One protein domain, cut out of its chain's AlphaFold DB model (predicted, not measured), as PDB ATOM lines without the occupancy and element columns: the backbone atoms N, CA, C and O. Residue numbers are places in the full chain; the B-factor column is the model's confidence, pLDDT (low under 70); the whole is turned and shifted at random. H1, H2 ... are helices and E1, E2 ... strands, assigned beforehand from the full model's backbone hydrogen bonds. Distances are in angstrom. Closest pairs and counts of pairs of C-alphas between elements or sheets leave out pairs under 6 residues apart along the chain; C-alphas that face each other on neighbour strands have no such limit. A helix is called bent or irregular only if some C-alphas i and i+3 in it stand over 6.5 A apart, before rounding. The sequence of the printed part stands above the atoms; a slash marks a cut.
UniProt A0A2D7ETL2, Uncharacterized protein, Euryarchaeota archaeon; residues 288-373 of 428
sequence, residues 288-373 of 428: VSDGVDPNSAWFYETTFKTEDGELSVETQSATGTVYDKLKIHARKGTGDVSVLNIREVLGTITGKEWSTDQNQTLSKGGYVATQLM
ATOM      1  N   VAL A 288      39.799  17.674 -44.470       85.75
ATOM      2  CA  VAL A 288      39.781  16.257 -44.839       85.75
ATOM      3  C   VAL A 288      38.688  15.581 -44.016       85.75
ATOM      4  O   VAL A 288      38.524  15.879 -42.836       85.75
ATOM      5  N   SER A 289      37.926  14.685 -44.636       80.19
ATOM      6  CA  SER A 289      36.885  13.922 -43.940       80.19
ATOM      7  C   SER A 289      37.501  13.048 -42.845       80.19
ATOM      8  O   SER A 289      38.592  12.495 -43.022       80.19
ATOM      9  N   ASP A 290      36.784  12.877 -41.737       79.88
ATOM     10  CA  ASP A 290      37.259  12.086 -40.602       79.88
ATOM     11  C   ASP A 290      37.692  10.673 -41.033       79.88
ATOM     12  O   ASP A 290      36.950   9.939 -41.689       79.88
ATOM     13  N   GLY A 291      38.913  10.284 -40.653       77.69
ATOM     14  CA  GLY A 291      39.473   8.958 -40.937       77.69
ATOM     15  C   GLY A 291      40.097   8.777 -42.328       77.69
ATOM     16  O   GLY A 291      40.499   7.660 -42.656       77.69
ATOM     17  N   VAL A 292      40.212   9.837 -43.135       78.75
ATOM     18  CA  VAL A 292      40.904   9.810 -44.436       78.75
ATOM     19  C   VAL A 292      42.326  10.370 -44.291       78.75
ATOM     20  O   VAL A 292      42.534  11.405 -43.665       78.75
ATOM     21  N   ASP A 293      43.320   9.695 -44.876       80.12
ATOM     22  CA  ASP A 293      44.699  10.203 -44.946       80.12
ATOM     23  C   ASP A 293      44.762  11.457 -45.848       80.12
ATOM     24  O   ASP A 293      44.396  11.360 -47.026       80.12
ATOM     25  N   PRO A 294      45.249  12.615 -45.352       75.19
ATOM     26  CA  PRO A 294      45.325  13.859 -46.121       75.19
ATOM     27  C   PRO A 294      46.077  13.738 -47.447       75.19
ATOM     28  O   PRO A 294      45.727  14.410 -48.415       75.19
ATOM     29  N   ASN A 295      47.083  12.862 -47.512       76.94
ATOM     30  CA  ASN A 295      47.901  12.671 -48.714       76.94
ATOM     31  C   ASN A 295      47.218  11.800 -49.782       76.94
ATOM     32  O   ASN A 295      47.692  11.725 -50.914       76.94
ATOM     33  N   SER A 296      46.106  11.151 -49.430       75.25
ATOM     34  CA  SER A 296      45.340  10.251 -50.300       75.25
ATOM     35  C   SER A 296      43.907  10.744 -50.549       75.25
ATOM     36  O   SER A 296      43.129  10.083 -51.246       75.25
ATOM     37  N   ALA A 297      43.539  11.896 -49.982       81.00
ATOM     38  CA  ALA A 297      42.205  12.469 -50.071       81.00
ATOM     39  C   ALA A 297      41.956  13.080 -51.463       81.00
ATOM     40  O   ALA A 297      42.429  14.162 -51.790       81.00
ATOM     41  N   TRP A 298      41.167  12.395 -52.295       83.25
ATOM     42  CA  TRP A 298      40.722  12.926 -53.595       83.25
ATOM     43  C   TRP A 298      39.528  13.883 -53.486       83.25
ATOM     44  O   TRP A 298      39.086  14.445 -54.492       83.25
ATOM     45  N   PHE A 299      38.993  14.055 -52.279       84.31
ATOM     46  CA  PHE A 299      37.943  15.007 -51.965       84.31
ATOM     47  C   PHE A 299      38.144  15.577 -50.562       84.31
ATOM     48  O   PHE A 299      38.631  14.895 -49.665       84.31
ATOM     49  N   TYR A 300      37.721  16.821 -50.403       86.75
ATOM     50  CA  TYR A 300      37.724  17.580 -49.165       86.75
ATOM     51  C   TYR A 300      36.302  18.052 -48.867       86.75
ATOM     52  O   TYR A 300      35.460  18.127 -49.764       86.75
ATOM     53  N   GLU A 301      36.019  18.356 -47.613       84.19
ATOM     54  CA  GLU A 301      34.727  18.835 -47.147       84.19
ATOM     55  C   GLU A 301      34.836  20.308 -46.750       84.19
ATOM     56  O   GLU A 301      35.808  20.724 -46.130       84.19
ATOM     57  N   THR A 302      33.842  21.114 -47.107       80.88
ATOM     58  CA  THR A 302      33.702  22.481 -46.585       80.88
ATOM     59  C   THR A 302      32.290  22.690 -46.069       80.88
ATOM     60  O   THR A 302      31.327  22.168 -46.637       80.88
ATOM     61  N   THR A 303      32.164  23.479 -45.010       79.25
ATOM     62  CA  THR A 303      30.886  23.997 -44.518       79.25
ATOM     63  C   THR A 303      30.645  25.387 -45.105       79.25
ATOM     64  O   THR A 303      31.595  26.110 -45.408       79.25
ATOM     65  N   PHE A 304      29.380  25.754 -45.315       73.94
ATOM     66  CA  PHE A 304      29.000  27.074 -45.823       73.94
ATOM     67  C   PHE A 304      28.382  27.909 -44.707       73.94
ATOM     68  O   PHE A 304      27.848  27.385 -43.729       73.94
ATOM     69  N   LYS A 305      28.449  29.229 -44.870       73.44
ATOM     70  CA  LYS A 305      27.708  30.174 -44.036       73.44
ATOM     71  C   LYS A 305      26.411  30.606 -44.712       73.44
ATOM     72  O   LYS A 305      26.350  30.690 -45.939       73.44
ATOM     73  N   THR A 306      25.401  30.881 -43.903       68.44
ATOM     74  CA  THR A 306      24.135  31.484 -44.298       68.44
ATOM     75  C   THR A 306      24.308  32.963 -44.639       68.44
ATOM     76  O   THR A 306      25.386  33.526 -44.440       68.44
ATOM     77  N   GLU A 307      23.260  33.599 -45.175       65.62
ATOM     78  CA  GLU A 307      23.272  35.044 -45.471       65.62
ATOM     79  C   GLU A 307      23.559  35.883 -44.214       65.62
ATOM     80  O   GLU A 307      24.251  36.894 -44.293       65.62
ATOM     81  N   ASP A 308      23.123  35.397 -43.050       68.12
ATOM     82  CA  ASP A 308      23.358  36.016 -41.743       68.12
ATOM     83  C   ASP A 308      24.760  35.721 -41.167       68.12
ATOM     84  O   ASP A 308      25.115  36.214 -40.099       68.12
ATOM     85  N   GLY A 309      25.581  34.920 -41.858       66.19
ATOM     86  CA  GLY A 309      26.949  34.580 -41.449       66.19
ATOM     87  C   GLY A 309      27.083  33.379 -40.502       66.19
ATOM     88  O   GLY A 309      28.209  33.033 -40.127       66.19
ATOM     89  N   GLU A 310      25.977  32.718 -40.157       75.81
ATOM     90  CA  GLU A 310      25.930  31.501 -39.330       75.81
ATOM     91  C   GLU A 310      26.256  30.244 -40.150       75.81
ATOM     92  O   GLU A 310      26.026  30.212 -41.353       75.81
ATOM     93  N   LEU A 311      26.790  29.179 -39.549       77.12
ATOM     94  CA  LEU A 311      27.075  27.938 -40.293       77.12
ATOM     95  C   LEU A 311      25.779  27.222 -40.713       77.12
ATOM     96  O   LEU A 311      24.854  27.079 -39.916       77.12
ATOM     97  N   SER A 312      25.725  26.713 -41.947       75.56
ATOM     98  CA  SER A 312      24.588  25.935 -42.450       75.56
ATOM     99  C   SER A 312      24.460  24.602 -41.712       75.56
ATOM    100  O   SER A 312      25.407  23.815 -41.669       75.56
ATOM    101  N   VAL A 313      23.280  24.328 -41.160       76.06
ATOM    102  CA  VAL A 313      22.999  23.129 -40.360       76.06
ATOM    103  C   VAL A 313      22.156  22.141 -41.163       76.06
ATOM    104  O   VAL A 313      21.107  22.508 -41.683       76.06
ATOM    105  N   GLU A 314      22.590  20.881 -41.221       74.88
ATOM    106  CA  GLU A 314      21.845  19.777 -41.837       74.88
ATOM    107  C   GLU A 314      20.841  19.168 -40.848       74.88
ATOM    108  O   GLU A 314      19.691  18.902 -41.191       74.88
ATOM    109  N   THR A 315      21.244  18.951 -39.592       76.19
ATOM    110  CA  THR A 315      20.349  18.470 -38.529       76.19
ATOM    111  C   THR A 315      20.829  18.946 -37.160       76.19
ATOM    112  O   THR A 315      22.001  18.808 -36.812       76.19
ATOM    113  N   GLN A 316      19.908  19.468 -36.348       74.12
ATOM    114  CA  GLN A 316      20.129  19.741 -34.926       74.12
ATOM    115  C   GLN A 316      19.467  18.646 -34.087       74.12
ATOM    116  O   GLN A 316      18.283  18.354 -34.248       74.12
ATOM    117  N   SER A 317      20.230  18.022 -33.195       73.50
ATOM    118  CA  SER A 317      19.733  17.051 -32.214       73.50
ATOM    119  C   SER A 317      20.295  17.370 -30.830       73.50
ATOM    120  O   SER A 317      21.302  18.060 -30.699       73.50
ATOM    121  N   ALA A 318      19.673  16.837 -29.775       68.50
ATOM    122  CA  ALA A 318      20.103  17.064 -28.389       68.50
ATOM    123  C   ALA A 318      21.540  16.575 -28.086       68.50
ATOM    124  O   ALA A 318      22.126  16.960 -27.080       68.50
ATOM    125  N   THR A 319      22.103  15.726 -28.951       70.56
ATOM    126  CA  THR A 319      23.448  15.145 -28.852       70.56
ATOM    127  C   THR A 319      24.508  15.869 -29.690       70.56
ATOM    128  O   THR A 319      25.680  15.514 -29.590       70.56
ATOM    129  N   GLY A 320      24.137  16.867 -30.503       74.25
ATOM    130  CA  GLY A 320      25.078  17.622 -31.336       74.25
ATOM    131  C   GLY A 320      24.444  18.272 -32.570       74.25
ATOM    132  O   GLY A 320      23.319  17.957 -32.961       74.25
ATOM    133  N   THR A 321      25.194  19.185 -33.190       78.81
ATOM    134  CA  THR A 321      24.822  19.856 -34.447       78.81
ATOM    135  C   THR A 321      25.600  19.232 -35.597       78.81
ATOM    136  O   THR A 321      26.829  19.202 -35.558       78.81
ATOM    137  N   VAL A 322      24.896  18.742 -36.618       80.94
ATOM    138  CA  VAL A 322      25.503  18.274 -37.868       80.94
ATOM    139  C   VAL A 322      25.422  19.411 -38.877       80.94
ATOM    140  O   VAL A 322      24.328  19.856 -39.232       80.94
ATOM    141  N   TYR A 323      26.579  19.913 -39.296       80.94
ATOM    142  CA  TYR A 323      26.676  20.966 -40.302       80.94
ATOM    143  C   TYR A 323      26.528  20.391 -41.703       80.94
ATOM    144  O   TYR A 323      27.014  19.297 -41.981       80.94
ATOM    145  N   ASP A 324      25.902  21.158 -42.588       76.62
ATOM    146  CA  ASP A 324      25.810  20.806 -43.996       76.62
ATOM    147  C   ASP A 324      27.196  20.926 -44.647       76.62
ATOM    148  O   ASP A 324      27.806  22.001 -44.678       76.62
ATOM    149  N   LYS A 325      27.712  19.794 -45.131       78.75
ATOM    150  CA  LYS A 325      29.046  19.675 -45.724       78.75
ATOM    151  C   LYS A 325      28.945  19.469 -47.230       78.75
ATOM    152  O   LYS A 325      28.167  18.654 -47.725       78.75
ATOM    153  N   LEU A 326      29.781  20.175 -47.984       76.88
ATOM    154  CA  LEU A 326      29.927  19.987 -49.423       76.88
ATOM    155  C   LEU A 326      31.243  19.293 -49.734       76.88
ATOM    156  O   LEU A 326      32.292  19.694 -49.235       76.88
ATOM    157  N   LYS A 327      31.192  18.313 -50.634       81.06
ATOM    158  CA  LYS A 327      32.390  17.649 -51.145       81.06
ATOM    159  C   LYS A 327      32.986  18.435 -52.307       81.06
ATOM    160  O   LYS A 327      32.299  18.729 -53.286       81.06
ATOM    161  N   ILE A 328      34.270  18.740 -52.193       82.12
ATOM    162  CA  ILE A 328      35.088  19.416 -53.194       82.12
ATOM    163  C   ILE A 328      36.182  18.452 -53.615       82.12
ATOM    164  O   ILE A 328      37.026  18.070 -52.809       82.12
ATOM    165  N   HIS A 329      36.188  18.060 -54.881       86.00
ATOM    166  CA  HIS A 329      37.182  17.117 -55.373       86.00
ATOM    167  C   HIS A 329      38.479  17.817 -55.772       86.00
ATOM    168  O   HIS A 329      38.488  18.963 -56.236       86.00
ATOM    169  N   ALA A 330      39.584  17.087 -55.644       85.19
ATOM    170  CA  ALA A 330      40.834  17.447 -56.287       85.19
ATOM    171  C   ALA A 330      40.701  17.338 -57.817       85.19
ATOM    172  O   ALA A 330      39.859  16.615 -58.364       85.19
ATOM    173  N   ARG A 331      41.537  18.075 -58.546       82.25
ATOM    174  CA  ARG A 331      41.514  18.137 -60.004       82.25
ATOM    175  C   ARG A 331      41.844  16.767 -60.592       82.25
ATOM    176  O   ARG A 331      42.917  16.205 -60.387       82.25
ATOM    177  N   LYS A 332      40.926  16.235 -61.398       75.94
ATOM    178  CA  LYS A 332      41.122  14.951 -62.078       75.94
ATOM    179  C   LYS A 332      42.225  15.051 -63.140       75.94
ATOM    180  O   LYS A 332      42.223  15.973 -63.954       75.94
ATOM    181  N   GLY A 333      43.112  14.055 -63.181       72.44
ATOM    182  CA  GLY A 333      44.077  13.849 -64.271       72.44
ATOM    183  C   GLY A 333      45.466  14.463 -64.077       72.44
ATOM    184  O   GLY A 333      46.328  14.228 -64.914       72.44
ATOM    185  N   THR A 334      45.713  15.200 -62.991       67.56
ATOM    186  CA  THR A 334      47.045  15.749 -62.666       67.56
ATOM    187  C   THR A 334      47.879  14.839 -61.765       67.56
ATOM    188  O   THR A 334      49.082  15.046 -61.666       67.56
ATOM    189  N   GLY A 335      47.272  13.833 -61.120       76.12
ATOM    190  CA  GLY A 335      47.962  12.988 -60.131       76.12
ATOM    191  C   GLY A 335      48.297  13.713 -58.821       76.12
ATOM    192  O   GLY A 335      48.968  13.146 -57.970       76.12
ATOM    193  N   ASP A 336      47.824  14.951 -58.676       78.88
ATOM    194  CA  ASP A 336      48.125  15.853 -57.572       78.88
ATOM    195  C   ASP A 336      46.831  16.178 -56.816       78.88
ATOM    196  O   ASP A 336      45.894  16.736 -57.395       78.88
ATOM    197  N   VAL A 337      46.783  15.787 -55.542       80.25
ATOM    198  CA  VAL A 337      45.634  15.981 -54.646       80.25
ATOM    199  C   VAL A 337      45.568  17.399 -54.065       80.25
ATOM    200  O   VAL A 337      44.525  17.793 -53.556       80.25
ATOM    201  N   SER A 338      46.630  18.205 -54.202       79.94
ATOM    202  CA  SER A 338      46.692  19.568 -53.647       79.94
ATOM    203  C   SER A 338      45.890  20.611 -54.437       79.94
ATOM    204  O   SER A 338      45.582  21.689 -53.927       79.94
ATOM    205  N   VAL A 339      45.526  20.308 -55.687       81.56
ATOM    206  CA  VAL A 339      44.835  21.250 -56.575       81.56
ATOM    207  C   VAL A 339      43.337  20.967 -56.575       81.56
ATOM    208  O   VAL A 339      42.899  19.950 -57.106       81.56
ATOM    209  N   LEU A 340      42.528  21.889 -56.053       81.88
ATOM    210  CA  LEU A 340      41.068  21.746 -55.999       81.88
ATOM    211  C   LEU A 340      40.388  22.027 -57.352       81.88
ATOM    212  O   LEU A 340      40.765  22.932 -58.102       81.88
ATOM    213  N   ASN A 341      39.321  21.285 -57.655       80.38
ATOM    214  CA  ASN A 341      38.478  21.509 -58.825       80.38
ATOM    215  C   ASN A 341      37.448  22.625 -58.569       80.38
ATOM    216  O   ASN A 341      36.279  22.368 -58.281       80.38
ATOM    217  N   ILE A 342      37.859  23.887 -58.726       76.44
ATOM    218  CA  ILE A 342      36.991  25.052 -58.459       76.44
ATOM    219  C   ILE A 342      35.723  25.093 -59.331       76.44
ATOM    220  O   ILE A 342      34.689  25.613 -58.921       76.44
ATOM    221  N   ARG A 343      35.771  24.511 -60.538       74.06
ATOM    222  CA  ARG A 343      34.610  24.450 -61.443       74.06
ATOM    223  C   ARG A 343      33.491  23.598 -60.854       74.06
ATOM    224  O   ARG A 343      32.316  23.887 -61.069       74.06
ATOM    225  N   GLU A 344      33.862  22.545 -60.142       72.38
ATOM    226  CA  GLU A 344      32.913  21.653 -59.499       72.38
ATOM    227  C   GLU A 344      32.256  22.296 -58.287       72.38
ATOM    228  O   GLU A 344      31.057  22.132 -58.130       72.38
ATOM    229  N   VAL A 345      32.981  23.123 -57.524       71.75
ATOM    230  CA  VAL A 345      32.412  23.897 -56.405       71.75
ATOM    231  C   VAL A 345      31.154  24.650 -56.852       71.75
ATOM    232  O   VAL A 345      30.103  24.526 -56.229       71.75
ATOM    233  N   LEU A 346      31.217  25.353 -57.987       67.00
ATOM    234  CA  LEU A 346      30.057  26.065 -58.529       67.00
ATOM    235  C   LEU A 346      28.931  25.106 -58.959       67.00
ATOM    236  O   LEU A 346      27.757  25.391 -58.732       67.00
ATOM    237  N   GLY A 347      29.278  23.962 -59.554       64.25
ATOM    238  CA  GLY A 347      28.320  22.944 -59.990       64.25
ATOM    239  C   GLY A 347      27.566  22.294 -58.828       64.25
ATOM    240  O   GLY A 347      26.340  22.212 -58.868       64.25
ATOM    241  N   THR A 348      28.261  21.902 -57.762       63.03
ATOM    242  CA  THR A 348      27.659  21.230 -56.603       63.03
ATOM    243  C   THR A 348      26.759  22.172 -55.795       63.03
ATOM    244  O   THR A 348      25.760  21.738 -55.227       63.03
ATOM    245  N   ILE A 349      27.050  23.478 -55.800       60.53
ATOM    246  CA  ILE A 349      26.246  24.504 -55.113       60.53
ATOM    247  C   ILE A 349      24.960  24.830 -55.883       60.53
ATOM    248  O   ILE A 349      23.938  25.140 -55.276       60.53
ATOM    249  N   THR A 350      24.948  24.715 -57.218       54.94
ATOM    250  CA  THR A 350      23.754  25.055 -58.018       54.94
ATOM    251  C   THR A 350      22.516  24.204 -57.712       54.94
ATOM    252  O   THR A 350      21.409  24.704 -57.923       54.94
ATOM    253  N   GLY A 351      22.689  22.990 -57.174       50.75
ATOM    254  CA  GLY A 351      21.610  22.066 -56.798       50.75
ATOM    255  C   GLY A 351      21.056  22.230 -55.377       50.75
ATOM    256  O   GLY A 351      20.031  21.628 -55.071       50.75
ATOM    257  N   LYS A 352      21.687  23.041 -54.519       54.25
ATOM    258  CA  LYS A 352      21.133  23.428 -53.216       54.25
ATOM    259  C   LYS A 352      20.416  24.762 -53.401       54.25
ATOM    260  O   LYS A 352      21.044  25.793 -53.640       54.25
ATOM    261  N   GLU A 353      19.086  24.736 -53.408       47.97
ATOM    262  CA  GLU A 353      18.288  25.961 -53.408       47.97
ATOM    263  C   GLU A 353      18.490  26.662 -52.068       47.97
ATOM    264  O   GLU A 353      17.885  26.306 -51.061       47.97
ATOM    265  N   TRP A 354      19.376  27.654 -52.052       52.31
ATOM    266  CA  TRP A 354      19.365  28.638 -50.988       52.31
ATOM    267  C   TRP A 354      18.119  29.494 -51.207       52.31
ATOM    268  O   TRP A 354      18.050  30.258 -52.169       52.31
ATOM    269  N   SER A 355      17.085  29.248 -50.406       43.03
ATOM    270  CA  SER A 355      15.816  29.968 -50.486       43.03
ATOM    271  C   SER A 355      16.067  31.464 -50.328       43.03
ATOM    272  O   SER A 355      16.510  31.899 -49.271       43.03
ATOM    273  N   THR A 356      15.708  32.244 -51.342       44.16
ATOM    274  CA  THR A 356      15.571  33.695 -51.235       44.16
ATOM    275  C   THR A 356      14.159  34.062 -51.647       44.16
ATOM    276  O   THR A 356      13.717  33.732 -52.752       44.16
ATOM    277  N   ASP A 357      13.469  34.783 -50.771       47.47
ATOM    278  CA  ASP A 357      12.415  35.713 -51.154       47.47
ATOM    279  C   ASP A 357      12.781  36.376 -52.503       47.47
ATOM    280  O   ASP A 357      13.915  36.824 -52.694       47.47
ATOM    281  N   GLN A 358      11.872  36.358 -53.484       51.81
ATOM    282  CA  GLN A 358      12.198  36.484 -54.921       51.81
ATOM    283  C   GLN A 358      12.749  37.854 -55.379       51.81
ATOM    284  O   GLN A 358      12.908  38.086 -56.577       51.81
ATOM    285  N   ASN A 359      13.062  38.766 -54.457       46.22
ATOM    286  CA  ASN A 359      13.393  40.157 -54.760       46.22
ATOM    287  C   ASN A 359      14.835  40.589 -54.451       46.22
ATOM    288  O   ASN A 359      15.154  41.755 -54.679       46.22
ATOM    289  N   GLN A 360      15.728  39.701 -54.003       46.03
ATOM    290  CA  GLN A 360      17.146  40.041 -53.829       46.03
ATOM    291  C   GLN A 360      18.033  39.135 -54.686       46.03
ATOM    292  O   GLN A 360      18.250  37.965 -54.398       46.03
ATOM    293  N   THR A 361      18.531  39.679 -55.796       36.62
ATOM    294  CA  THR A 361      19.403  38.963 -56.731       36.62
ATOM    295  C   THR A 361      20.870  39.241 -56.426       36.62
ATOM    296  O   THR A 361      21.538  40.005 -57.118       36.62
ATOM    297  N   LEU A 362      21.413  38.537 -55.434       45.56
ATOM    298  CA  LEU A 362      22.809  38.114 -55.496       45.56
ATOM    299  C   LEU A 362      22.815  36.670 -55.998       45.56
ATOM    300  O   LEU A 362      22.481  35.729 -55.289       45.56
ATOM    301  N   SER A 363      23.131  36.502 -57.286       54.66
ATOM    302  CA  SER A 363      23.242  35.181 -57.913       54.66
ATOM    303  C   SER A 363      24.201  34.294 -57.112       54.66
ATOM    304  O   SER A 363      25.217  34.791 -56.633       54.66
ATOM    305  N   LYS A 364      23.904  32.992 -57.013       58.38
ATOM    306  CA  LYS A 364      24.633  31.943 -56.264       58.38
ATOM    307  C   LYS A 364      26.172  32.070 -56.241       58.38
ATOM    308  O   LYS A 364      26.794  31.666 -55.269       58.38
ATOM    309  N   GLY A 365      26.797  32.646 -57.273       59.56
ATOM    310  CA  GLY A 365      28.241  32.911 -57.311       59.56
ATOM    311  C   GLY A 365      28.744  34.013 -56.363       59.56
ATOM    312  O   GLY A 365      29.881  33.927 -55.912       59.56
ATOM    313  N   GLY A 366      27.924  35.015 -56.027       62.75
ATOM    314  CA  GLY A 366      28.291  36.122 -55.135       62.75
ATOM    315  C   GLY A 366      28.536  35.665 -53.698       62.75
ATOM    316  O   GLY A 366      29.562  35.999 -53.122       62.75
ATOM    317  N   TYR A 367      27.662  34.816 -53.152       65.75
ATOM    318  CA  TYR A 367      27.831  34.254 -51.806       65.75
ATOM    319  C   TYR A 367      29.042  33.328 -51.698       65.75
ATOM    320  O   TYR A 367      29.784  33.388 -50.720       65.75
ATOM    321  N   VAL A 368      29.289  32.516 -52.730       68.56
ATOM    322  CA  VAL A 368      30.501  31.688 -52.805       68.56
ATOM    323  C   VAL A 368      31.743  32.572 -52.842       68.56
ATOM    324  O   VAL A 368      32.697  32.307 -52.120       68.56
ATOM    325  N   ALA A 369      31.721  33.654 -53.623       67.56
ATOM    326  CA  ALA A 369      32.815  34.619 -53.654       67.56
ATOM    327  C   ALA A 369      33.039  35.291 -52.289       67.56
ATOM    328  O   ALA A 369      34.187  35.426 -51.880       67.56
ATOM    329  N   THR A 370      31.980  35.640 -51.553       67.75
ATOM    330  CA  THR A 370      32.086  36.202 -50.195       67.75
ATOM    331  C   THR A 370      32.717  35.219 -49.211       67.75
ATOM    332  O   THR A 370      33.529  35.617 -48.385       67.75
ATOM    333  N   GLN A 371      32.403  33.927 -49.304       69.19
ATOM    334  CA  GLN A 371      33.007  32.910 -48.433       69.19
ATOM    335  C   GLN A 371      34.458  32.590 -48.791       69.19
ATOM    336  O   GLN A 371      35.226  32.163 -47.933       69.19
ATOM    337  N   LEU A 372      34.834  32.828 -50.047       73.00
ATOM    338  CA  LEU A 372      36.219  32.769 -50.487       73.00
ATOM    339  C   LEU A 372      37.050  33.960 -49.988       73.00
ATOM    340  O   LEU A 372      38.276  33.911 -50.071       73.00
ATOM    341  N   MET A 373      36.427  35.030 -49.484       70.81
ATOM    342  CA  MET A 373      37.162  36.156 -48.916       70.81
ATOM    343  C   MET A 373      37.657  35.816 -47.509       70.81
ATOM    344  O   MET A 373      36.880  35.574 -46.586       70.81
TER     345      MET A 373
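Overview. This is residues 288 to 373 of the 428 residues of an uncharacterized protein of Euryarchaeota archaeon (UniProt A0A2D7ETL2). Two short two-strand ribbons make a bent frame: E1 and E4 lie side by side near the middle, and the hairpin of E2 and E3 forms an arm at one end, E3 running on into E4. H1 packs on E4, H2 lies beyond H1 with its first residue, Gly 365, near Leu 346 of H1, and in the long loop between the two helices residues 357 to 363 stick out. The printed part has 86 residues, with four named strands and then two named helices in the order E1 E2 E3 E4 H1 H2; both sheets, E1 - E4 and E2 - E3, are antiparallel. The class is mixed, helices and strands, with 35 residues, under half, in named elements. The whole is loose, with a radius of gyration of the C-alphas of 14.9 A and spans of 44 by 35 by 22 A.

Arrangement. Look first at E1, residues 299 to 303, and E4, residues 325 to 329, antiparallel neighbours at 148 degrees; N 300 and O 328 are within hydrogen-bond range at 2.8 A, as are N 326 and O 302 at 2.9 A. Go back along the chain to E3, residues 320 to 323, which runs on into E4 across one residue at 42 degrees; the two meet only through their link. E3 forms a hairpin with E2, residues 313 to 317, antiparallel at 170 degrees, with N 314 and O 322 at 2.8 A. E2 and E4 are only just apart, their closest C-alphas being 8.2 A apart. For H1, residues 342 to 350, look near E4: the closest C-alphas, those of Ile 328 and Val 345, are 6.1 A apart. H1 and H2, residues 365 to 371, are close but not clearly touching, the closest C-alphas being those of Leu 346 and Gly 365 at 7.2 A; their lines are only just about perpendicular, at 70.3 degrees. H2 is apart from E4. Each O i to N i+4 pair in H2 is within hydrogen-bond range, and 4 of 5 in H1.

Along the chain. Find C-alpha 299 at (37.943, 15.007, -51.965); from there E1 runs 13.6 A to C-alpha 303. E2 spans 10.7 A, E3 9.7 A and E4 12.9 A. H1 starts at C-alpha 342, (36.991, 25.052, -58.459), and runs 13.2 A. H2 covers 10.1 A and ends at C-alpha 371, (33.007, 32.910, -48.433).

Size, cuts and confidence. The two C-alphas farthest apart, those of Asn 295 and Asn 359, are 44.5 A apart. The printed part has no cut. The links from E4 to H1 and from H1 to H2 are long, with 12 and 14 residues. The mean pLDDT of the printed part is 70.6; look for values under 70 at residues 306 to 309, 318, 334 and 346 to 371.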